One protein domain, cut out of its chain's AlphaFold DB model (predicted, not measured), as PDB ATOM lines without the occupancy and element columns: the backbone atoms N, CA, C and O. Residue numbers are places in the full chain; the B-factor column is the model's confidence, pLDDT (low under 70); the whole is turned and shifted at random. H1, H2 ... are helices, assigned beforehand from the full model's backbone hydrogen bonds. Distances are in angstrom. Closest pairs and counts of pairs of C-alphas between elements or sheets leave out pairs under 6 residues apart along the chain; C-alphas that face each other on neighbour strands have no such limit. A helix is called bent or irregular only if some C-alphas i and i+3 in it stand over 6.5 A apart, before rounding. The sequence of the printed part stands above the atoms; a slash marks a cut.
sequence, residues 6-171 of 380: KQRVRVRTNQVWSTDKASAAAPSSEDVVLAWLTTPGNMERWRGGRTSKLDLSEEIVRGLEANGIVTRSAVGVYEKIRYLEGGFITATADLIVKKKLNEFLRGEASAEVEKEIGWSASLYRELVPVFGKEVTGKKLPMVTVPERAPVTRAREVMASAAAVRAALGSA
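Overview. This is residues 6 to 171 of the 380 residues of an uncharacterized protein of Phytophthora fragariae (UniProt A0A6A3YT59). What does it look like? Two groups of helices share the long helix H5: H4 packs at its beginning and crosses H2 and H9, while H6, H7 and H8 gather round its later half. H1 reaches H2 by one end, and residues 163 to 171 of H9 stick out. What is printed? The printed part has 166 residues with nine named helices, H1 to H9 in order, and no named strand: all helix. It is compact, with a radius of gyration of the C-alphas of 16.5 A, and elongated, spanning 56 by 34 by 28 A.

Arrangement. What does H1, residues 6 to 19, meet? Its residues 17 to 18 alone touch H2, residues 29 to 37; the closest C-alphas, Trp 17 and Glu 30, are 5.3 A apart. What else is by H2? H3, residues 42 to 47, is close but not clearly touching, closest at C-alphas 37 and 43, 6.0 A apart. Residues 60 to 64 of H4, residues 53 to 66, touch H2, closest at C-alphas 32 and 64, 6.5 A apart. Residues 150 to 155 of H9, residues 149 to 171, touch H2 too, closest at C-alphas 35 and 151, 5.1 A apart. What touches the hub, H5, residues 74 to 97? H4 touches its residues 74 to 78, closest at C-alphas 57 and 74, 4.7 A apart, about perpendicular at 74 degrees. H7, residues 111 to 120, touches its residues 87 to 91, closest at C-alphas 87 and 120, 5.3 A apart; H8, residues 124 to 136, touches its residues 85 to 92, closest at C-alphas 88 and 124, 6.0 A apart. H6, residues 101 to 106, only just touches its residues 92 to 95, only at the corner, with 3 pairs of C-alphas within 8 A, closest at C-alphas 95 and 101, 4.7 A apart. Are the helix backbones complete? Each O i to N i+4 pair is within hydrogen-bond range in H2 to H7 and H9, but 3 of 10 in H1, with 3 of 11 O i to N i+3 pairs, and 5 of 9 in H8, which is irregular: C-alphas 130 and 133 are 7.7 A apart.

Along the chain. Where does H1 begin? C-alpha 6 is at (14.822, -13.972, 15.467), and H1 is 21.8 A long. How long are the other long helices? H4 measures 20.0 A, H5 34.8 A and H9 33.3 A, ending at C-alpha 171 (-36.347, -18.161, 25.476).

Size, cuts and confidence. How far does it reach? The two C-alphas farthest apart, Lys 98 and Ala 171, are 56.9 A apart. Is it continuous and confident? The printed part has no cut, and the link from H8 to H9, 12 residues, is long. In this predicted model, residues 6 to 15 have pLDDT under 70.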
ATOM      1  N   LYS A   6      16.062 -14.239  14.708       48.41
ATOM      2  CA  LYS A   6      14.822 -13.972  15.467       48.41
ATOM      3  C   LYS A   6      13.692 -13.413  14.588       48.41
ATOM      4  O   LYS A   6      12.519 -13.597  14.902       48.41
ATOM      5  N   GLN A   7      14.035 -12.775  13.470       49.94
ATOM      6  CA  GLN A   7      13.089 -12.106  12.573       49.94
ATOM      7  C   GLN A   7      12.327 -13.108  11.693       49.94
ATOM      8  O   GLN A   7      11.107 -13.011  11.558       49.94
ATOM      9  N   ARG A   8      13.004 -14.159  11.205       46.47
ATOM     10  CA  ARG A   8      12.382 -15.233  10.405       46.47
ATOM     11  C   ARG A   8      11.334 -16.054  11.159       46.47
ATOM     12  O   ARG A   8      10.395 -16.550  10.541       46.47
ATOM     13  N   VAL A   9      11.474 -16.201  12.477       47.56
ATOM     14  CA  VAL A   9      10.507 -16.957  13.295       47.56
ATOM     15  C   VAL A   9       9.210 -16.164  13.494       47.56
ATOM     16  O   VAL A   9       8.130 -16.745  13.428       47.56
ATOM     17  N   ARG A  10       9.290 -14.833  13.646       48.75
ATOM     18  CA  ARG A  10       8.117 -13.960  13.857       48.75
ATOM     19  C   ARG A  10       7.208 -13.842  12.630       48.75
ATOM     20  O   ARG A  10       5.994 -13.769  12.780       48.75
ATOM     21  N   VAL A  11       7.771 -13.859  11.420       48.75
ATOM     22  CA  VAL A  11       6.981 -13.750  10.177       48.75
ATOM     23  C   VAL A  11       6.086 -14.980   9.967       48.75
ATOM     24  O   VAL A  11       4.953 -14.851   9.506       48.75
ATOM     25  N   ARG A  12       6.541 -16.174  10.371       48.78
ATOM     26  CA  ARG A  12       5.804 -17.425  10.123       48.78
ATOM     27  C   ARG A  12       4.537 -17.572  10.961       48.78
ATOM     28  O   ARG A  12       3.565 -18.114  10.454       48.78
ATOM     29  N   THR A  13       4.515 -17.101  12.208       54.44
ATOM     30  CA  THR A  13       3.323 -17.235  13.067       54.44
ATOM     31  C   THR A  13       2.223 -16.248  12.690       54.44
ATOM     32  O   THR A  13       1.048 -16.606  12.750       54.44
ATOM     33  N   ASN A  14       2.578 -15.046  12.224       53.47
ATOM     34  CA  ASN A  14       1.604 -14.070  11.727       53.47
ATOM     35  C   ASN A  14       0.957 -14.481  10.411       53.47
ATOM     36  O   ASN A  14      -0.237 -14.257  10.227       53.47
ATOM     37  N   GLN A  15       1.725 -15.108   9.520       58.94
ATOM     38  CA  GLN A  15       1.227 -15.526   8.214       58.94
ATOM     39  C   GLN A  15       0.073 -16.531   8.328       58.94
ATOM     40  O   GLN A  15      -0.771 -16.584   7.442       58.94
ATOM     41  N   VAL A  16      -0.033 -17.268   9.439       83.19
ATOM     42  CA  VAL A  16      -1.154 -18.194   9.671       83.19
ATOM     43  C   VAL A  16      -2.462 -17.452   9.974       83.19
ATOM     44  O   VAL A  16      -3.520 -17.978   9.674       83.19
ATOM     45  N   TRP A  17      -2.437 -16.250  10.561       92.62
ATOM     46  CA  TRP A  17      -3.665 -15.537  10.964       92.62
ATOM     47  C   TRP A  17      -4.357 -14.790   9.823       92.62
ATOM     48  O   TRP A  17      -5.549 -14.527   9.914       92.62
ATOM     49  N   SER A  18      -3.614 -14.434   8.775       90.81
ATOM     50  CA  SER A  18      -4.145 -13.748   7.591       90.81
ATOM     51  C   SER A  18      -4.543 -14.711   6.467       90.81
ATOM     52  O   SER A  18      -5.252 -14.328   5.533       90.81
ATOM     53  N   THR A  19      -4.089 -15.969   6.541       90.88
ATOM     54  CA  THR A  19      -4.284 -16.987   5.496       90.88
ATOM     55  C   THR A  19      -5.230 -18.118   5.892       90.88
ATOM     56  O   THR A  19      -5.630 -18.885   5.020       90.88
ATOM     57  N   ASP A  20      -5.652 -18.209   7.155       91.19
ATOM     58  CA  ASP A  20      -6.541 -19.260   7.676       91.19
ATOM     59  C   ASP A  20      -8.023 -19.055   7.324       91.19
ATOM     60  O   ASP A  20      -8.925 -19.214   8.146       91.19
ATOM     61  N   LYS A  21      -8.278 -18.718   6.062       90.62
ATOM     62  CA  LYS A  21      -9.620 -18.505   5.533       90.62
ATOM     63  C   LYS A  21     -10.275 -19.848   5.222       90.62
ATOM     64  O   LYS A  21      -9.693 -20.675   4.524       90.62
ATOM     65  N   ALA A  22     -11.520 -20.032   5.658       86.88
ATOM     66  CA  ALA A  22     -12.311 -21.223   5.325       86.88
ATOM     67  C   ALA A  22     -12.650 -21.322   3.819       86.88
ATOM     68  O   ALA A  22     -12.902 -22.402   3.294       86.88
ATOM     69  N   SER A  23     -12.672 -20.187   3.117       89.12
ATOM     70  CA  SER A  23     -12.926 -20.056   1.678       89.12
ATOM     71  C   SER A  23     -12.266 -18.775   1.164       89.12
ATOM     72  O   SER A  23     -12.001 -17.864   1.947       89.12
ATOM     73  N   ALA A  24     -12.044 -18.650  -0.147       88.38
ATOM     74  CA  ALA A  24     -11.445 -17.457  -0.758       88.38
ATOM     75  C   ALA A  24     -12.191 -16.151  -0.408       88.38
ATOM     76  O   ALA A  24     -11.575 -15.091  -0.314       88.38
ATOM     77  N   ALA A  25     -13.505 -16.237  -0.180       89.62
ATOM     78  CA  ALA A  25     -14.351 -15.106   0.200       89.62
ATOM     79  C   ALA A  25     -14.644 -15.023   1.715       89.62
ATOM     80  O   ALA A  25     -15.334 -14.098   2.151       89.62
ATOM     81  N   ALA A  26     -14.180 -15.989   2.511       92.12
ATOM     82  CA  ALA A  26     -14.376 -15.987   3.957       92.12
ATOM     83  C   ALA A  26     -13.364 -15.050   4.642       92.12
ATOM     84  O   ALA A  26     -12.238 -14.902   4.150       92.12
ATOM     85  N   PRO A  27     -13.736 -14.421   5.769       96.00
ATOM     86  CA  PRO A  27     -12.783 -13.675   6.580       96.00
ATOM     87  C   PRO A  27     -11.712 -14.604   7.170       96.00
ATOM     88  O   PRO A  27     -11.977 -15.772   7.454       96.00
ATOM     89  N   SER A  28     -10.498 -14.081   7.330       96.38
ATOM     90  CA  SER A  28      -9.426 -14.735   8.096       96.38
ATOM     91  C   SER A  28      -9.613 -14.515   9.597       96.38
ATOM     92  O   SER A  28     -10.396 -13.654  10.008       96.38
ATOM     93  N   SER A  29      -8.864 -15.236  10.439       96.56
ATOM     94  CA  SER A  29      -8.886 -14.971  11.883       96.56
ATOM     95  C   SER A  29      -8.492 -13.534  12.204       96.56
ATOM     96  O   SER A  29      -9.047 -12.925  13.116       96.56
ATOM     97  N   GLU A  30      -7.533 -12.984  11.460       95.88
ATOM     98  CA  GLU A  30      -7.106 -11.597  11.609       95.88
ATOM     99  C   GLU A  30      -8.225 -10.607  11.254       95.88
ATOM    100  O   GLU A  30      -8.453  -9.668  12.017       95.88
ATOM    101  N   ASP A  31      -8.980 -10.856  10.176       96.31
ATOM    102  CA  ASP A  31     -10.123 -10.016   9.786       96.31
ATOM    103  C   ASP A  31     -11.223 -10.024  10.863       96.31
ATOM    104  O   ASP A  31     -11.808  -8.984  11.165       96.31
ATOM    105  N   VAL A  32     -11.493 -11.183  11.479       97.31
ATOM    106  CA  VAL A  32     -12.493 -11.313  12.555       97.31
ATOM    107  C   VAL A  32     -12.052 -10.580  13.823       97.31
ATOM    108  O   VAL A  32     -12.851  -9.857  14.421       97.31
ATOM    109  N   VAL A  33     -10.782 -10.717  14.224       97.06
ATOM    110  CA  VAL A  33     -10.224  -9.973  15.368       97.06
ATOM    111  C   VAL A  33     -10.321  -8.470  15.114       97.06
ATOM    112  O   VAL A  33     -10.790  -7.730  15.976       97.06
ATOM    113  N   LEU A  34      -9.943  -8.013  13.919       96.19
ATOM    114  CA  LEU A  34     -10.026  -6.604  13.555       96.19
ATOM    115  C   LEU A  34     -11.473  -6.092  13.539       96.19
ATOM    116  O   LEU A  34     -11.744  -5.007  14.056       96.19
ATOM    117  N   ALA A  35     -12.417  -6.868  13.004       96.75
ATOM    118  CA  ALA A  35     -13.839  -6.528  13.022       96.75
ATOM    119  C   ALA A  35     -14.357  -6.343  14.457       96.75
ATOM    120  O   ALA A  35     -15.123  -5.414  14.728       96.75
ATOM    121  N   TRP A  36     -13.908  -7.186  15.391       97.25
ATOM    122  CA  TRP A  36     -14.275  -7.068  16.800       97.25
ATOM    123  C   TRP A  36     -13.655  -5.822  17.446       97.25
ATOM    124  O   TRP A  36     -14.376  -5.072  18.101       97.25
ATOM    125  N   LEU A  37     -12.361  -5.559  17.216       96.38
ATOM    126  CA  LEU A  37     -11.645  -4.395  17.767       96.38
ATOM    127  C   LEU A  37     -12.196  -3.059  17.246       96.38
ATOM    128  O   LEU A  37     -12.257  -2.082  17.983       96.38
ATOM    129  N   THR A  38     -12.615  -3.012  15.984       94.50
ATOM    130  CA  THR A  38     -13.174  -1.807  15.344       94.50
ATOM    131  C   THR A  38     -14.660  -1.596  15.638       94.50
ATOM    132  O   THR A  38     -15.223  -0.572  15.256       94.50
ATOM    133  N   THR A  39     -15.323  -2.546  16.301       94.94
ATOM    134  CA  THR A  39     -16.722  -2.382  16.706       94.94
ATOM    135  C   THR A  39     -16.803  -1.390  17.879       94.94
ATOM    136  O   THR A  39     -16.111  -1.589  18.883       94.94
ATOM    137  N   PRO A  40     -17.641  -0.337  17.798       93.88
ATOM    138  CA  PRO A  40     -17.737   0.678  18.847       93.88
ATOM    139  C   PRO A  40     -18.009   0.082  20.235       93.88
ATOM    140  O   PRO A  40     -18.883  -0.772  20.387       93.88
ATOM    141  N   GLY A  41     -17.278   0.534  21.259       93.94
ATOM    142  CA  GLY A  41     -17.436   0.072  22.642       93.94
ATOM    143  C   GLY A  41     -16.578  -1.142  23.020       93.94
ATOM    144  O   GLY A  41     -16.337  -1.372  24.208       93.94
ATOM    145  N   ASN A  42     -16.101  -1.938  22.056       95.75
ATOM    146  CA  ASN A  42     -15.336  -3.151  22.365       95.75
ATOM    147  C   ASN A  42     -13.934  -2.848  22.893       95.75
ATOM    148  O   ASN A  42     -13.469  -3.522  23.813       95.75
ATOM    149  N   MET A  43     -13.282  -1.804  22.385       94.19
ATOM    150  CA  MET A  43     -11.983  -1.386  22.906       94.19
ATOM    151  C   MET A  43     -12.074  -0.815  24.311       94.19
ATOM    152  O   MET A  43     -11.236  -1.119  25.158       94.19
ATOM    153  N   GLU A  44     -13.124  -0.059  24.603       93.38
ATOM    154  CA  GLU A  44     -13.396   0.446  25.941       93.38
ATOM    155  C   GLU A  44     -13.634  -0.710  26.920       93.38
ATOM    156  O   GLU A  44     -13.183  -0.647  28.065       93.38
ATOM    157  N   ARG A  45     -14.280  -1.799  26.477       95.38
ATOM    158  CA  ARG A  45     -14.406  -3.042  27.261       95.38
ATOM    159  C   ARG A  45     -13.053  -3.726  27.457       95.38
ATOM    160  O   ARG A  45     -12.725  -4.097  28.581       95.38
ATOM    161  N   TRP A  46     -12.257  -3.846  26.394       95.25
ATOM    162  CA  TRP A  46     -10.922  -4.454  26.426       95.25
ATOM    163  C   TRP A  46      -9.956  -3.728  27.372       95.25
ATOM    164  O   TRP A  46      -9.152  -4.356  28.063       95.25
ATOM    165  N   ARG A  47     -10.048  -2.395  27.424       92.06
ATOM    166  CA  ARG A  47      -9.206  -1.523  28.254       92.06
ATOM    167  C   ARG A  47      -9.744  -1.326  29.664       92.06
ATOM    168  O   ARG A  47      -8.961  -1.250  30.602       92.06
ATOM    169  N   GLY A  48     -11.062  -1.236  29.819       90.50
ATOM    170  CA  GLY A  48     -11.712  -0.761  31.039       90.50
ATOM    171  C   GLY A  48     -11.640  -1.703  32.241       90.50
ATOM    172  O   GLY A  48     -12.220  -1.378  33.270       90.50
ATOM    173  N   GLY A  49     -11.011  -2.878  32.121       87.56
ATOM    174  CA  GLY A  49     -10.734  -3.806  33.229       87.56
ATOM    175  C   GLY A  49     -11.957  -4.453  33.896       87.56
ATOM    176  O   GLY A  49     -11.798  -5.378  34.681       87.56
ATOM    177  N   ARG A  50     -13.178  -4.009  33.570       91.25
ATOM    178  CA  ARG A  50     -14.444  -4.539  34.111       91.25
ATOM    179  C   ARG A  50     -14.706  -5.991  33.715       91.25
ATOM    180  O   ARG A  50     -15.433  -6.689  34.409       91.25
ATOM    181  N   THR A  51     -14.137  -6.424  32.598       93.88
ATOM    182  CA  THR A  51     -14.208  -7.794  32.086       93.88
ATOM    183  C   THR A  51     -12.801  -8.342  31.940       93.88
ATOM    184  O   THR A  51     -11.908  -7.624  31.482       93.88
ATOM    185  N   SER A  52     -12.604  -9.614  32.294       96.06
ATOM    186  CA  SER A  52     -11.326 -10.280  32.057       96.06
ATOM    187  C   SER A  52     -11.012 -10.272  30.563       96.06
ATOM    188  O   SER A  52     -11.883 -10.514  29.725       96.06
ATOM    189  N   LYS A  53      -9.747 -10.022  30.213       96.44
ATOM    190  CA  LYS A  53      -9.296 -10.095  28.816       96.44
ATOM    191  C   LYS A  53      -9.487 -11.498  28.238       96.44
ATOM    192  O   LYS A  53      -9.710 -11.623  27.041       96.44
ATOM    193  N   LEU A  54      -9.445 -12.536  29.079       95.94
ATOM    194  CA  LEU A  54      -9.733 -13.909  28.659       95.94
ATOM    195  C   LEU A  54     -11.207 -14.090  28.278       95.94
ATOM    196  O   LEU A  54     -11.467 -14.631  27.211       95.94
ATOM    197  N   ASP A  55     -12.149 -13.556  29.058       96.81
ATOM    198  CA  ASP A  55     -13.588 -13.647  28.747       96.81
ATOM    199  C   ASP A  55     -13.923 -12.931  27.427       96.81
ATOM    200  O   ASP A  55     -14.725 -13.403  26.618       96.81
ATOM    201  N   LEU A  56     -13.277 -11.784  27.179       97.62
ATOM    202  CA  LEU A  56     -13.396 -11.070  25.907       97.62
ATOM    203  C   LEU A  56     -12.769 -11.867  24.758       97.62
ATOM    204  O   LEU A  56     -13.348 -11.954  23.678       97.62
ATOM    205  N   SER A  57     -11.625 -12.509  24.984       98.00
ATOM    206  CA  SER A  57     -11.048 -13.417  23.994       98.00
ATOM    207  C   SER A  57     -11.956 -14.616  23.697       98.00
ATOM    208  O   SER A  57     -12.044 -15.021  22.542       98.00
ATOM    209  N   GLU A  58     -12.673 -15.168  24.677       97.75
ATOM    210  CA  GLU A  58     -13.677 -16.223  24.454       97.75
ATOM    211  C   GLU A  58     -14.891 -15.723  23.656       97.75
ATOM    212  O   GLU A  58     -15.487 -16.459  22.867       97.75
ATOM    213  N   GLU A  59     -15.284 -14.458  23.821       97.12
ATOM    214  CA  GLU A  59     -16.267 -13.814  22.943       97.12
ATOM    215  C   GLU A  59     -15.791 -13.776  21.488       97.12
ATOM    216  O   GLU A  59     -16.555 -14.127  20.586       97.12
ATOM    217  N   ILE A  60     -14.524 -13.429  21.267       97.56
ATOM    218  CA  ILE A  60     -13.924 -13.400  19.931       97.56
ATOM    219  C   ILE A  60     -13.795 -14.813  19.353       97.56
ATOM    220  O   ILE A  60     -14.106 -15.006  18.182       97.56
ATOM    221  N   VAL A  61     -13.414 -15.817  20.153       97.88
ATOM    222  CA  VAL A  61     -13.377 -17.227  19.714       97.88
ATOM    223  C   VAL A  61     -14.753 -17.687  19.241       97.88
ATOM    224  O   VAL A  61     -14.861 -18.244  18.156       97.88
ATOM    225  N   ARG A  62     -15.829 -17.350  19.960       97.19
ATOM    226  CA  ARG A  62     -17.200 -17.624  19.489       97.19
ATOM    227  C   ARG A  62     -17.532 -16.903  18.179       97.19
ATOM    228  O   ARG A  62     -18.357 -17.380  17.403       97.19
ATOM    229  N   GLY A  63     -16.936 -15.734  17.940       96.19
ATOM    230  CA  GLY A  63     -17.015 -15.024  16.662       96.19
ATOM    231  C   GLY A  63     -16.255 -15.739  15.541       96.19
ATOM    232  O   GLY A  63     -16.772 -15.854  14.432       96.19
ATOM    233  N   LEU A  64     -15.067 -16.269  15.835       96.19
ATOM    234  CA  LEU A  64     -14.263 -17.077  14.913       96.19
ATOM    235  C   LEU A  64     -14.993 -18.371  14.530       96.19
ATOM    236  O   LEU A  64     -15.135 -18.662  13.343       96.19
ATOM    237  N   GLU A  65     -15.556 -19.082  15.507       95.62
ATOM    238  CA  GLU A  65     -16.339 -20.305  15.291       95.62
ATOM    239  C   GLU A  65     -17.564 -20.049  14.405       95.62
ATOM    240  O   GLU A  65     -17.838 -20.824  13.489       95.62
ATOM    241  N   ALA A  66     -18.264 -18.926  14.610       95.19
ATOM    242  CA  ALA A  66     -19.391 -18.524  13.766       95.19
ATOM    243  C   ALA A  66     -18.983 -18.251  12.304       95.19
ATOM    244  O   ALA A  66     -19.805 -18.388  11.402       95.19
ATOM    245  N   ASN A  67     -17.715 -17.901  12.066       95.19
ATOM    246  CA  ASN A  67     -17.128 -17.744  10.734       95.19
ATOM    247  C   ASN A  67     -16.494 -19.047  10.198       95.19
ATOM    248  O   ASN A  67     -15.856 -19.033   9.146       95.19
ATOM    249  N   GLY A  68     -16.669 -20.176  10.895       94.75
ATOM    250  CA  GLY A  68     -16.130 -21.480  10.500       94.75
ATOM    251  C   GLY A  68     -14.666 -21.710  10.887       94.75
ATOM    252  O   GLY A  68     -14.049 -22.650  10.391       94.75
ATOM    253  N   ILE A  69     -14.096 -20.877  11.764       95.06
ATOM    254  CA  ILE A  69     -12.706 -20.981  12.218       95.06
ATOM    255  C   ILE A  69     -12.676 -21.566  13.634       95.06
ATOM    256  O   ILE A  69     -12.991 -20.885  14.604       95.06
ATOM    257  N   VAL A  70     -12.258 -22.829  13.761       94.31
ATOM    258  CA  VAL A  70     -12.296 -23.584  15.037       94.31
ATOM    259  C   VAL A  70     -10.896 -23.808  15.636       94.31
ATOM    260  O   VAL A  70     -10.736 -24.325  16.734       94.31
ATOM    261  N   THR A  71      -9.835 -23.417  14.932       91.44
ATOM    262  CA  THR A  71      -8.448 -23.747  15.312       91.44
ATOM    263  C   THR A  71      -7.840 -22.811  16.359       91.44
ATOM    264  O   THR A  71      -6.699 -23.015  16.777       91.44
ATOM    265  N   ARG A  72      -8.553 -21.757  16.765       95.25
ATOM    266  CA  ARG A  72      -8.017 -20.684  17.612       95.25
ATOM    267  C   ARG A  72      -8.518 -20.803  19.045       95.25
ATOM    268  O   ARG A  72      -9.673 -21.123  19.288       95.25
ATOM    269  N   SER A  73      -7.636 -20.501  19.994       96.50
ATOM    270  CA  SER A  73      -7.943 -20.473  21.426       96.50
ATOM    271  C   SER A  73      -8.035 -19.039  21.948       96.50
ATOM    272  O   SER A  73      -7.467 -18.116  21.359       96.50
ATOM    273  N   ALA A  74      -8.691 -18.849  23.097       97.44
ATOM    274  CA  ALA A  74      -8.809 -17.538  23.738       97.44
ATOM    275  C   ALA A  74      -7.434 -16.941  24.100       97.44
ATOM    276  O   ALA A  74      -7.197 -15.746  23.921       97.44
ATOM    277  N   VAL A  75      -6.492 -17.786  24.534       96.19
ATOM    278  CA  VAL A  75      -5.100 -17.379  24.781       96.19
ATOM    279  C   VAL A  75      -4.441 -16.895  23.487       96.19
ATOM    280  O   VAL A  75      -3.840 -15.825  23.475       96.19
ATOM    281  N   GLY A  76      -4.622 -17.620  22.377       95.94
ATOM    282  CA  GLY A  76      -4.081 -17.216  21.077       95.94
ATOM    283  C   GLY A  76      -4.657 -15.889  20.574       95.94
ATOM    284  O   GLY A  76      -3.920 -15.064  20.039       95.94
ATOM    285  N   VAL A  77      -5.954 -15.645  20.788       97.00
ATOM    286  CA  VAL A  77      -6.588 -14.351  20.478       97.00
ATOM    287  C   VAL A  77      -5.998 -13.230  21.331       97.00
ATOM    288  O   VAL A  77      -5.640 -12.179  20.798       97.00
ATOM    289  N   TYR A  78      -5.840 -13.456  22.636       96.75
ATOM    290  CA  TYR A  78      -5.228 -12.482  23.540       96.75
ATOM    291  C   TYR A  78      -3.806 -12.107  23.096       96.75
ATOM    292  O   TYR A  78      -3.474 -10.923  22.986       96.75
ATOM    293  N   GLU A  79      -2.976 -13.107  22.791       95.50
ATOM    294  CA  GLU A  79      -1.616 -12.900  22.287       95.50
ATOM    295  C   GLU A  79      -1.607 -12.154  20.951       95.50
ATOM    296  O   GLU A  79      -0.789 -11.253  20.761       95.50
ATOM    297  N   LYS A  80      -2.538 -12.474  20.041       95.38
ATOM    298  CA  LYS A  80      -2.664 -11.784  18.755       95.38
ATOM    299  C   LYS A  80      -3.026 -10.312  18.933       95.38
ATOM    300  O   LYS A  80      -2.400  -9.471  18.294       95.38
ATOM    301  N   ILE A  81      -3.977  -9.977  19.809       95.94
ATOM    302  CA  ILE A  81      -4.334  -8.575  20.085       95.94
ATOM    303  C   ILE A  81      -3.137  -7.829  20.677       95.94
ATOM    304  O   ILE A  81      -2.797  -6.749  20.201       95.94
ATOM    305  N   ARG A  82      -2.444  -8.429  21.654       94.81
ATOM    306  CA  ARG A  82      -1.229  -7.841  22.240       94.81
ATOM    307  C   ARG A  82      -0.137  -7.624  21.188       94.81
ATOM    308  O   ARG A  82       0.577  -6.625  21.238       94.81
ATOM    309  N   TYR A  83       0.003  -8.551  20.243       93.62
ATOM    310  CA  TYR A  83       0.940  -8.419  19.135       93.62
ATOM    311  C   TYR A  83       0.571  -7.251  18.208       93.62
ATOM    312  O   TYR A  83       1.441  -6.446  17.883       93.62
ATOM    313  N   LEU A  84      -0.701  -7.137  17.809       94.38
ATOM    314  CA  LEU A  84      -1.190  -6.036  16.969       94.38
ATOM    315  C   LEU A  84      -0.983  -4.679  17.650       94.38
ATOM    316  O   LEU A  84      -0.509  -3.738  17.020       94.38
ATOM    317  N   GLU A  85      -1.284  -4.601  18.945       94.56
ATOM    318  CA  GLU A  85      -1.064  -3.412  19.765       94.56
ATOM    319  C   GLU A  85       0.422  -3.033  19.824       94.56
ATOM    320  O   GLU A  85       0.781  -1.887  19.555       94.56
ATOM    321  N   GLY A  86       1.301  -3.997  20.116       93.88
ATOM    322  CA  GLY A  86       2.744  -3.765  20.148       93.88
ATOM    323  C   GLY A  86       3.288  -3.289  18.799       93.88
ATOM    324  O   GLY A  86       4.028  -2.309  18.752       93.88
ATOM    325  N   GLY A  87       2.873  -3.930  17.701       93.44
ATOM    326  CA  GLY A  87       3.245  -3.521  16.344       93.44
ATOM    327  C   GLY A  87       2.779  -2.102  16.010       93.44
ATOM    328  O   GLY A  87       3.550  -1.323  15.455       93.44
ATOM    329  N   PHE A  88       1.555  -1.739  16.405       95.12
ATOM    330  CA  PHE A  88       1.017  -0.391  16.221       95.12
ATOM    331  C   PHE A  88       1.803   0.664  17.011       95.12
ATOM    332  O   PHE A  88       2.135   1.713  16.459       95.12
ATOM    333  N   ILE A  89       2.136   0.393  18.277       93.94
ATOM    334  CA  ILE A  89       2.923   1.309  19.119       93.94
ATOM    335  C   ILE A  89       4.313   1.524  18.517       93.94
ATOM    336  O   ILE A  89       4.717   2.670  18.327       93.94
ATOM    337  N   THR A  90       5.021   0.445  18.160       94.06
ATOM    338  CA  THR A  90       6.356   0.535  17.546       94.06
ATOM    339  C   THR A  90       6.312   1.316  16.232       94.06
ATOM    340  O   THR A  90       7.058   2.275  16.069       94.06
ATOM    341  N   ALA A  91       5.378   0.982  15.339       95.25
ATOM    342  CA  ALA A  91       5.213   1.685  14.069       95.25
ATOM    343  C   ALA A  91       4.872   3.176  14.256       95.25
ATOM    344  O   ALA A  91       5.371   4.026  13.522       95.25
ATOM    345  N   THR A  92       4.046   3.512  15.252       94.69
ATOM    346  CA  THR A  92       3.697   4.909  15.554       94.69
ATOM    347  C   THR A  92       4.908   5.679  16.066       94.69
ATOM    348  O   THR A  92       5.145   6.795  15.609       94.69
ATOM    349  N   ALA A  93       5.697   5.086  16.964       92.69
ATOM    350  CA  ALA A  93       6.933   5.691  17.449       92.69
ATOM    351  C   ALA A  93       7.912   5.958  16.293       92.69
ATOM    352  O   ALA A  93       8.408   7.078  16.161       92.69
ATOM    353  N   ASP A  94       8.103   4.985  15.396       93.38
ATOM    354  CA  ASP A  94       8.975   5.131  14.225       93.38
ATOM    355  C   ASP A  94       8.506   6.262  13.290       93.38
ATOM    356  O   ASP A  94       9.317   7.058  12.805       93.38
ATOM    357  N   LEU A  95       7.193   6.375  13.054       94.62
ATOM    358  CA  LEU A  95       6.605   7.443  12.235       94.62
ATOM    359  C   LEU A  95       6.737   8.831  12.877       94.62
ATOM    360  O   LEU A  95       6.943   9.813  12.155       94.62
ATOM    361  N   ILE A  96       6.624   8.920  14.206       93.12
ATOM    362  CA  ILE A  96       6.801  10.170  14.958       93.12
ATOM    363  C   ILE A  96       8.257  10.627  14.882       93.12
ATOM    364  O   ILE A  96       8.508  11.774  14.514       93.12
ATOM    365  N   VAL A  97       9.214   9.732  15.153       93.81
ATOM    366  CA  VAL A  97      10.655  10.046  15.109       93.81
ATOM    367  C   VAL A  97      11.069  10.537  13.719       93.81
ATOM    368  O   VAL A  97      11.837  11.488  13.597       93.81
ATOM    369  N   LYS A  98      10.501   9.954  12.658       95.00
ATOM    370  CA  LYS A  98      10.763  10.366  11.269       95.00
ATOM    371  C   LYS A  98      10.008  11.622  10.831       95.00
ATOM    372  O   LYS A  98      10.238  12.081   9.719       95.00
ATOM    373  N   LYS A  99       9.097  12.152  11.657       94.81
ATOM    374  CA  LYS A  99       8.165  13.245  11.318       94.81
ATOM    375  C   LYS A  99       7.266  12.948  10.103       94.81
ATOM    376  O   LYS A  99       6.743  13.868   9.487       94.81
ATOM    377  N   LYS A 100       7.027  11.667   9.795       96.00
ATOM    378  CA  LYS A 100       6.238  11.212   8.628       96.00
ATOM    379  C   LYS A 100       4.849  10.679   8.980       96.00
ATOM    380  O   LYS A 100       4.149  10.168   8.111       96.00
ATOM    381  N   LEU A 101       4.423  10.788  10.242       93.62
ATOM    382  CA  LEU A 101       3.122  10.278  10.688       93.62
ATOM    383  C   LEU A 101       1.956  10.857   9.871       93.62
ATOM    384  O   LEU A 101       1.119  10.104   9.385       93.62
ATOM    385  N   ASN A 102       1.919  12.178   9.672       91.88
ATOM    386  CA  ASN A 102       0.835  12.821   8.923       91.88
ATOM    387  C   ASN A 102       0.844  12.432   7.436       91.88
ATOM    388  O   ASN A 102      -0.210  12.112   6.896       91.88
ATOM    389  N   GLU A 103       2.016  12.394   6.794       93.62
ATOM    390  CA  GLU A 103       2.170  11.944   5.398       93.62
ATOM    391  C   GLU A 103       1.678  10.502   5.224       93.62
ATOM    392  O   GLU A 103       0.931  10.190   4.296       93.62
ATOM    393  N   PHE A 104       2.030   9.624   6.166       93.50
ATOM    394  CA  PHE A 104       1.606   8.228   6.153       93.50
ATOM    395  C   PHE A 104       0.093   8.068   6.312       93.50
ATOM    396  O   PHE A 104      -0.516   7.251   5.618       93.50
ATOM    397  N   LEU A 105      -0.519   8.853   7.202       91.69
ATOM    398  CA  LEU A 105      -1.967   8.855   7.410       91.69
ATOM    399  C   LEU A 105      -2.728   9.411   6.198       91.69
ATOM    400  O   LEU A 105      -3.794   8.895   5.875       91.69
ATOM    401  N   ARG A 106      -2.170  10.403   5.490       89.94
ATOM    402  CA  ARG A 106      -2.744  10.927   4.237       89.94
ATOM    403  C   ARG A 106      -2.571   9.988   3.039       89.94
ATOM    404  O   ARG A 106      -3.264  10.153   2.044       89.94
ATOM    405  N   GLY A 107      -1.688   8.991   3.136       91.25
ATOM    406  CA  GLY A 107      -1.346   8.111   2.015       91.25
ATOM    407  C   GLY A 107      -0.319   8.709   1.050       91.25
ATOM    408  O   GLY A 107      -0.211   8.251  -0.080       91.25
ATOM    409  N   GLU A 108       0.428   9.716   1.498       93.81
ATOM    410  CA  GLU A 108       1.469  10.418   0.733       93.81
ATOM    411  C   GLU A 108       2.886   9.963   1.119       93.81
ATOM    412  O   GLU A 108       3.876  10.474   0.599       93.81
ATOM    413  N   ALA A 109       3.011   9.023   2.060       92.75
ATOM    414  CA  ALA A 109       4.310   8.516   2.482       92.75
ATOM    415  C   ALA A 109       5.043   7.799   1.340       92.75
ATOM    416  O   ALA A 109       4.440   7.136   0.496       92.75
ATOM    417  N   SER A 110       6.375   7.878   1.357       95.31
ATOM    418  CA  SER A 110       7.198   7.154   0.390       95.31
ATOM    419  C   SER A 110       7.006   5.637   0.510       95.31
ATOM    420  O   SER A 110       6.802   5.102   1.604       95.31
ATOM    421  N   ALA A 111       7.149   4.921  -0.610       94.12
ATOM    422  CA  ALA A 111       7.018   3.461  -0.661       94.12
ATOM    423  C   ALA A 111       7.960   2.731   0.319       94.12
ATOM    424  O   ALA A 111       7.659   1.638   0.795       94.12
ATOM    425  N   GLU A 112       9.100   3.341   0.651       93.25
ATOM    426  CA  GLU A 112      10.043   2.840   1.654       93.25
ATOM    427  C   GLU A 112       9.440   2.848   3.062       93.25
ATOM    428  O   GLU A 112       9.534   1.849   3.773       93.25
ATOM    429  N   VAL A 113       8.769   3.942   3.435       92.88
ATOM    430  CA  VAL A 113       8.080   4.071   4.725       92.88
ATOM    431  C   VAL A 113       6.900   3.109   4.776       92.88
ATOM    432  O   VAL A 113       6.713   2.429   5.780       92.88
ATOM    433  N   GLU A 114       6.138   2.977   3.687       92.88
ATOM    434  CA  GLU A 114       5.054   1.991   3.621       92.88
ATOM    435  C   GLU A 114       5.550   0.555   3.775       92.88
ATOM    436  O   GLU A 114       4.943  -0.233   4.502       92.88
ATOM    437  N   LYS A 115       6.680   0.214   3.154       92.00
ATOM    438  CA  LYS A 115       7.292  -1.108   3.285       92.00
ATOM    439  C   LYS A 115       7.773  -1.372   4.710       92.00
ATOM    440  O   LYS A 115       7.550  -2.463   5.228       92.00
ATOM    441  N   GLU A 116       8.413  -0.392   5.338       89.31
ATOM    442  CA  GLU A 116       8.924  -0.509   6.704       89.31
ATOM    443  C   GLU A 116       7.790  -0.664   7.724       89.31
ATOM    444  O   GLU A 116       7.810  -1.584   8.542       89.31
ATOM    445  N   ILE A 117       6.744   0.160   7.618       92.12
ATOM    446  CA  ILE A 117       5.560   0.046   8.476       92.12
ATOM    447  C   ILE A 117       4.788  -1.235   8.178       92.12
ATOM    448  O   ILE A 117       4.332  -1.891   9.108       92.12
ATOM    449  N   GLY A 118       4.706  -1.659   6.916       87.38
ATOM    450  CA  GLY A 118       4.063  -2.914   6.531       87.38
ATOM    451  C   GLY A 118       4.702  -4.151   7.172       87.38
ATOM    452  O   GLY A 118       4.013  -5.150   7.382       87.38
ATOM    453  N   TRP A 119       5.989  -4.092   7.528       82.19
ATOM    454  CA  TRP A 119       6.677  -5.177   8.237       82.19
ATOM    455  C   TRP A 119       6.335  -5.215   9.728       82.19
ATOM    456  O   TRP A 119       6.235  -6.301  10.304       82.19
ATOM    457  N   SER A 120       6.158  -4.049  10.347       81.19
ATOM    458  CA  SER A 120       5.868  -3.906  11.780       81.19
ATOM    459  C   SER A 120       4.371  -4.026  12.092       81.19
ATOM    460  O   SER A 120       3.987  -4.610  13.104       81.19
ATOM    461  N   ALA A 121       3.527  -3.481  11.215       88.75
ATOM    462  CA  ALA A 121       2.086  -3.352  11.377       88.75
ATOM    463  C   ALA A 121       1.380  -3.303  10.008       88.75
ATOM    464  O   ALA A 121       1.031  -2.239   9.495       88.75
ATOM    465  N   SER A 122       1.095  -4.473   9.433       88.81
ATOM    466  CA  SER A 122       0.357  -4.608   8.164       88.81
ATOM    467  C   SER A 122      -1.034  -3.958   8.176       88.81
ATOM    468  O   SER A 122      -1.529  -3.552   7.129       88.81
ATOM    469  N   LEU A 123      -1.656  -3.842   9.354       92.44
ATOM    470  CA  LEU A 123      -2.992  -3.272   9.560       92.44
ATOM    471  C   LEU A 123      -2.955  -1.882  10.207       92.44
ATOM    472  O   LEU A 123      -3.938  -1.462  10.813       92.44
ATOM    473  N   TYR A 124      -1.829  -1.162  10.116       94.06
ATOM    474  CA  TYR A 124      -1.638   0.097  10.841       94.06
ATOM    475  C   TYR A 124      -2.810   1.069  10.664       94.06
ATOM    476  O   TYR A 124      -3.388   1.511  11.652       94.06
ATOM    477  N   ARG A 125      -3.201   1.358   9.414       92.69
ATOM    478  CA  ARG A 125      -4.252   2.346   9.105       92.69
ATOM    479  C   ARG A 125      -5.623   1.943   9.657       92.69
ATOM    480  O   ARG A 125      -6.366   2.797  10.123       92.69
ATOM    481  N   GLU A 126      -5.930   0.650   9.657       94.00
ATOM    482  CA  GLU A 126      -7.194   0.100  10.168       94.00
ATOM    483  C   GLU A 126      -7.242   0.087  11.702       94.00
ATOM    484  O   GLU A 126      -8.317   0.130  12.297       94.00
ATOM    485  N   LEU A 127      -6.075   0.081  12.348       94.44
ATOM    486  CA  LEU A 127      -5.931   0.153  13.798       94.44
ATOM    487  C   LEU A 127      -5.859   1.593  14.333       94.44
ATOM    488  O   LEU A 127      -5.990   1.790  15.539       94.44
ATOM    489  N   VAL A 128      -5.713   2.611  13.475       93.69
ATOM    490  CA  VAL A 128      -5.699   4.028  13.899       93.69
ATOM    491  C   VAL A 128      -6.954   4.415  14.695       93.69
ATOM    492  O   VAL A 128      -6.795   5.015  15.758       93.69
ATOM    493  N   PRO A 129      -8.189   4.055  14.284       91.94
ATOM    494  CA  PRO A 129      -9.385   4.363  15.072       91.94
ATOM    495  C   PRO A 129      -9.431   3.649  16.433       91.94
ATOM    496  O   PRO A 129     -10.133   4.099  17.331       91.94
ATOM    497  N   VAL A 130      -8.701   2.538  16.568       92.19
ATOM    498  CA  VAL A 130      -8.734   1.611  17.711       92.19
ATOM    499  C   VAL A 130      -7.677   1.967  18.762       92.19
ATOM    500  O   VAL A 130      -7.940   1.862  19.956       92.19
ATOM    501  N   PHE A 131      -6.479   2.362  18.324       92.75
ATOM    502  CA  PHE A 131      -5.318   2.604  19.193       92.75
ATOM    503  C   PHE A 131      -4.763   4.037  19.110       92.75
ATOM    504  O   PHE A 131      -3.892   4.415  19.895       92.75
ATOM    505  N   GLY A 132      -5.205   4.844  18.141       88.81
ATOM    506  CA  GLY A 132      -4.567   6.123  17.820       88.81
ATOM    507  C   GLY A 132      -4.720   7.197  18.897       88.81
ATOM    508  O   GLY A 132      -3.796   7.990  19.103       88.81
ATOM    509  N   LYS A 133      -5.857   7.213  19.605       87.31
ATOM    510  CA  LYS A 133      -6.142   8.211  20.645       87.31
ATOM    511  C   LYS A 133      -5.213   8.038  21.846       87.31
ATOM    512  O   LYS A 133      -4.746   9.022  22.409       87.31
ATOM    513  N   GLU A 134      -4.938   6.797  22.218       80.75
ATOM    514  CA  GLU A 134      -4.152   6.445  23.394       80.75
ATOM    515  C   GLU A 134      -2.664   6.665  23.151       80.75
ATOM    516  O   GLU A 134      -1.992   7.257  23.988       80.75
ATOM    517  N   VAL A 135      -2.151   6.219  22.000       83.56
ATOM    518  CA  VAL A 135      -0.706   6.273  21.731       83.56
ATOM    519  C   VAL A 135      -0.218   7.706  21.542       83.56
ATOM    520  O   VAL A 135       0.883   8.041  21.963       83.56
ATOM    521  N   THR A 136      -1.027   8.567  20.924       80.44
ATOM    522  CA  THR A 136      -0.610   9.946  20.627       80.44
ATOM    523  C   THR A 136      -1.135  10.973  21.628       80.44
ATOM    524  O   THR A 136      -0.776  12.147  21.544       80.44
ATOM    525  N   GLY A 137      -2.029  10.566  22.539       83.25
ATOM    526  CA  GLY A 137      -2.754  11.463  23.447       83.25
ATOM    527  C   GLY A 137      -3.667  12.474  22.738       83.25
ATOM    528  O   GLY A 137      -4.334  13.276  23.391       83.25
ATOM    529  N   LYS A 138      -3.710  12.456  21.401       83.00
ATOM    530  CA  LYS A 138      -4.457  13.381  20.551       83.00
ATOM    531  C   LYS A 138      -5.376  12.579  19.642       83.00
ATOM    532  O   LYS A 138      -5.085  11.454  19.246       83.00
ATOM    533  N   LYS A 139      -6.520  13.164  19.290       79.69
ATOM    534  CA  LYS A 139      -7.383  12.571  18.269       79.69
ATOM    535  C   LYS A 139      -6.671  12.735  16.927       79.69
ATOM    536  O   LYS A 139      -6.632  13.840  16.392       79.69
ATOM    537  N   LEU A 140      -6.068  11.658  16.426       79.50
ATOM    538  CA  LEU A 140      -5.481  11.653  15.090       79.50
ATOM    539  C   LEU A 140      -6.565  11.987  14.053       79.50
ATOM    540  O   LEU A 140      -7.726  11.598  14.251       79.50
ATOM    541  N   PRO A 141      -6.218  12.717  12.975       77.06
ATOM    542  CA  PRO A 141      -7.151  12.972  11.890       77.06
ATOM    543  C   PRO A 141      -7.700  11.632  11.413       77.06
ATOM    544  O   PRO A 141      -6.949  10.686  11.164       77.06
ATOM    545  N   MET A 142      -9.026  11.531  11.385       70.56
ATOM    546  CA  MET A 142      -9.700  10.279  11.085       70.56
ATOM    547  C   MET A 142      -9.435   9.945   9.619       70.56
ATOM    548  O   MET A 142     -10.021  10.547   8.723       70.56
ATOM    549  N   VAL A 143      -8.516   9.015   9.374       74.19
ATOM    550  CA  VAL A 143      -8.267   8.508   8.028       74.19
ATOM    551  C   VAL A 143      -9.464   7.649   7.655       74.19
ATOM    552  O   VAL A 143      -9.714   6.614   8.274       74.19
ATOM    553  N   THR A 144     -10.223   8.079   6.653       74.00
ATOM    554  CA  THR A 144     -11.293   7.274   6.067       74.00
ATOM    555  C   THR A 144     -10.660   6.182   5.213       74.00
ATOM    556  O   THR A 144     -10.550   6.308   3.996       74.00
ATOM    557  N   VAL A 145     -10.175   5.124   5.860       78.94
ATOM    558  CA  VAL A 145      -9.773   3.901   5.166       78.94
ATOM    559  C   VAL A 145     -11.058   3.188   4.750       78.94
ATOM    560  O   VAL A 145     -11.885   2.912   5.623       78.94
ATOM    561  N   PRO A 146     -11.263   2.893   3.454       82.88
ATOM    562  CA  PRO A 146     -12.368   2.047   3.031       82.88
ATOM    563  C   PRO A 146     -12.308   0.722   3.791       82.88
ATOM    564  O   PRO A 146     -11.293   0.025   3.747       82.88
ATOM    565  N   GLU A 147     -13.374   0.390   4.517       85.88
ATOM    566  CA  GLU A 147     -13.432  -0.859   5.276       85.88
ATOM    567  C   GLU A 147     -13.297  -2.045   4.310       85.88
ATOM    568  O   GLU A 147     -13.941  -2.093   3.256       85.88
ATOM    569  N   ARG A 148     -12.433  -3.014   4.634       90.31
ATOM    570  CA  ARG A 148     -12.253  -4.196   3.784       90.31
ATOM    571  C   ARG A 148     -13.519  -5.052   3.843       90.31
ATOM    572  O   ARG A 148     -13.975  -5.407   4.926       90.31
ATOM    573  N   ALA A 149     -14.010  -5.504   2.689       91.81
ATOM    574  CA  ALA A 149     -15.191  -6.374   2.612       91.81
ATOM    575  C   ALA A 149     -15.158  -7.614   3.548       91.81
ATOM    576  O   ALA A 149     -16.200  -7.945   4.120       91.81
ATOM    577  N   PRO A 150     -14.009  -8.295   3.772       92.31
ATOM    578  CA  PRO A 150     -13.922  -9.382   4.749       92.31
ATOM    579  C   PRO A 150     -14.223  -8.952   6.192       92.31
ATOM    580  O   PRO A 150     -14.878  -9.696   6.915       92.31
ATOM    581  N   VAL A 151     -13.791  -7.755   6.599       91.75
ATOM    582  CA  VAL A 151     -14.002  -7.214   7.954       91.75
ATOM    583  C   VAL A 151     -15.485  -6.916   8.174       91.75
ATOM    584  O   VAL A 151     -16.054  -7.326   9.186       91.75
ATOM    585  N   THR A 152     -16.144  -6.308   7.184       92.75
ATOM    586  CA  THR A 152     -17.585  -6.028   7.238       92.75
ATOM    587  C   THR A 152     -18.399  -7.316   7.332       92.75
ATOM    588  O   THR A 152     -19.233  -7.459   8.224       92.75
ATOM    589  N   ARG A 153     -18.083  -8.311   6.492       93.31
ATOM    590  CA  ARG A 153     -18.717  -9.636   6.553       93.31
ATOM    591  C   ARG A 153     -18.500 -10.306   7.911       93.31
ATOM    592  O   ARG A 153     -19.447 -10.846   8.479       93.31
ATOM    593  N   ALA A 154     -17.282 -10.262   8.454       93.88
ATOM    594  CA  ALA A 154     -16.997 -10.814   9.777       93.88
ATOM    595  C   ALA A 154     -17.852 -10.149  10.867       93.88
ATOM    596  O   ALA A 154     -18.395 -10.841  11.731       93.88
ATOM    597  N   ARG A 155     -18.018  -8.820  10.807       93.62
ATOM    598  CA  ARG A 155     -18.858  -8.058  11.740       93.62
ATOM    599  C   ARG A 155     -20.328  -8.470  11.647       93.62
ATOM    600  O   ARG A 155     -20.947  -8.719  12.679       93.62
ATOM    601  N   GLU A 156     -20.872  -8.599  10.440       94.69
ATOM    602  CA  GLU A 156     -22.257  -9.037  10.212       94.69
ATOM    603  C   GLU A 156     -22.517 -10.449  10.754       94.69
ATOM    604  O   GLU A 156     -23.525 -10.686  11.429       94.69
ATOM    605  N   VAL A 157     -21.588 -11.382  10.520       94.19
ATOM    606  CA  VAL A 157     -21.679 -12.758  11.034       94.19
ATOM    607  C   VAL A 157     -21.618 -12.771  12.563       94.19
ATOM    608  O   VAL A 157     -22.440 -13.428  13.205       94.19
ATOM    609  N   MET A 158     -20.707 -12.002  13.170       92.06
ATOM    610  CA  MET A 158     -20.613 -11.892  14.630       92.06
ATOM    611  C   MET A 158     -21.868 -11.272  15.253       92.06
ATOM    612  O   MET A 158     -22.360 -11.784  16.261       92.06
ATOM    613  N   ALA A 159     -22.409 -10.210  14.651       93.06
ATOM    614  CA  ALA A 159     -23.639  -9.564  15.104       93.06
ATOM    615  C   ALA A 159     -24.840 -10.519  15.011       93.06
ATOM    616  O   ALA A 159     -25.601 -10.654  15.972       93.06
ATOM    617  N   SER A 160     -24.955 -11.253  13.901       93.31
ATOM    618  CA  SER A 160     -25.999 -12.265  13.701       93.31
ATOM    619  C   SER A 160     -25.897 -13.390  14.735       93.31
ATOM    620  O   SER A 160     -26.886 -13.739  15.381       93.31
ATOM    621  N   ALA A 161     -24.690 -13.912  14.978       92.19
ATOM    622  CA  ALA A 161     -24.455 -14.943  15.987       92.19
ATOM    623  C   ALA A 161     -24.756 -14.447  17.414       92.19
ATOM    624  O   ALA A 161     -25.312 -15.186  18.232       92.19
ATOM    625  N   ALA A 162     -24.422 -13.192  17.729       91.00
ATOM    626  CA  ALA A 162     -24.749 -12.578  19.014       91.00
ATOM    627  C   ALA A 162     -26.267 -12.423  19.208       91.00
ATOM    628  O   ALA A 162     -26.775 -12.764  20.278       91.00
ATOM    629  N   ALA A 163     -26.995 -11.997  18.172       92.88
ATOM    630  CA  ALA A 163     -28.451 -11.873  18.202       92.88
ATOM    631  C   ALA A 163     -29.143 -13.228  18.432       92.88
ATOM    632  O   ALA A 163     -30.035 -13.328  19.277       92.88
ATOM    633  N   VAL A 164     -28.686 -14.293  17.761       93.19
ATOM    634  CA  VAL A 164     -29.204 -15.658  17.969       93.19
ATOM    635  C   VAL A 164     -28.983 -16.122  19.413       93.19
ATOM    636  O   VAL A 164     -29.906 -16.638  20.045       93.19
ATOM    637  N   ARG A 165     -27.793 -15.888  19.985       90.25
ATOM    638  CA  ARG A 165     -27.513 -16.228  21.393       90.25
ATOM    639  C   ARG A 165     -28.399 -15.453  22.366       90.25
ATOM    640  O   ARG A 165     -28.904 -16.041  23.320       90.25
ATOM    641  N   ALA A 166     -28.615 -14.161  22.118       90.19
ATOM    642  CA  ALA A 166     -29.504 -13.343  22.939       90.19
ATOM    643  C   ALA A 166     -30.955 -13.857  22.892       90.19
ATOM    644  O   ALA A 166     -31.606 -13.967  23.934       90.19
ATOM    645  N   ALA A 167     -31.441 -14.251  21.709       91.06
ATOM    646  CA  ALA A 167     -32.774 -14.826  21.540       91.06
ATOM    647  C   ALA A 167     -32.934 -16.164  22.287       91.06
ATOM    648  O   ALA A 167     -33.914 -16.352  23.013       91.06
ATOM    649  N   LEU A 168     -31.948 -17.064  22.181       89.25
ATOM    650  CA  LEU A 168     -31.955 -18.357  22.880       89.25
ATOM    651  C   LEU A 168     -31.869 -18.201  24.406       89.25
ATOM    652  O   LEU A 168     -32.593 -18.876  25.139       89.25
ATOM    653  N   GLY A 169     -31.041 -17.272  24.894       85.00
ATOM    654  CA  GLY A 169     -30.956 -16.952  26.322       85.00
ATOM    655  C   GLY A 169     -32.269 -16.396  26.883       85.00
ATOM    656  O   GLY A 169     -32.664 -16.735  27.999       85.00
ATOM    657  N   SER A 170     -32.992 -15.598  26.090       79.38
ATOM    658  CA  SER A 170     -34.299 -15.050  26.476       79.38
ATOM    659  C   SER A 170     -35.405 -16.118  26.493       79.38
ATOM    660  O   SER A 170     -36.244 -16.128  27.397       79.38
ATOM    661  N   ALA A 171     -35.384 -17.060  25.543       76.50
ATOM    662  CA  ALA A 171     -36.347 -18.161  25.476       76.50
ATOM    663  C   ALA A 171     -36.244 -19.102  26.688       76.50
ATOM    664  O   ALA A 171     -37.265 -19.508  27.244       76.50
TER     665      ALA A 171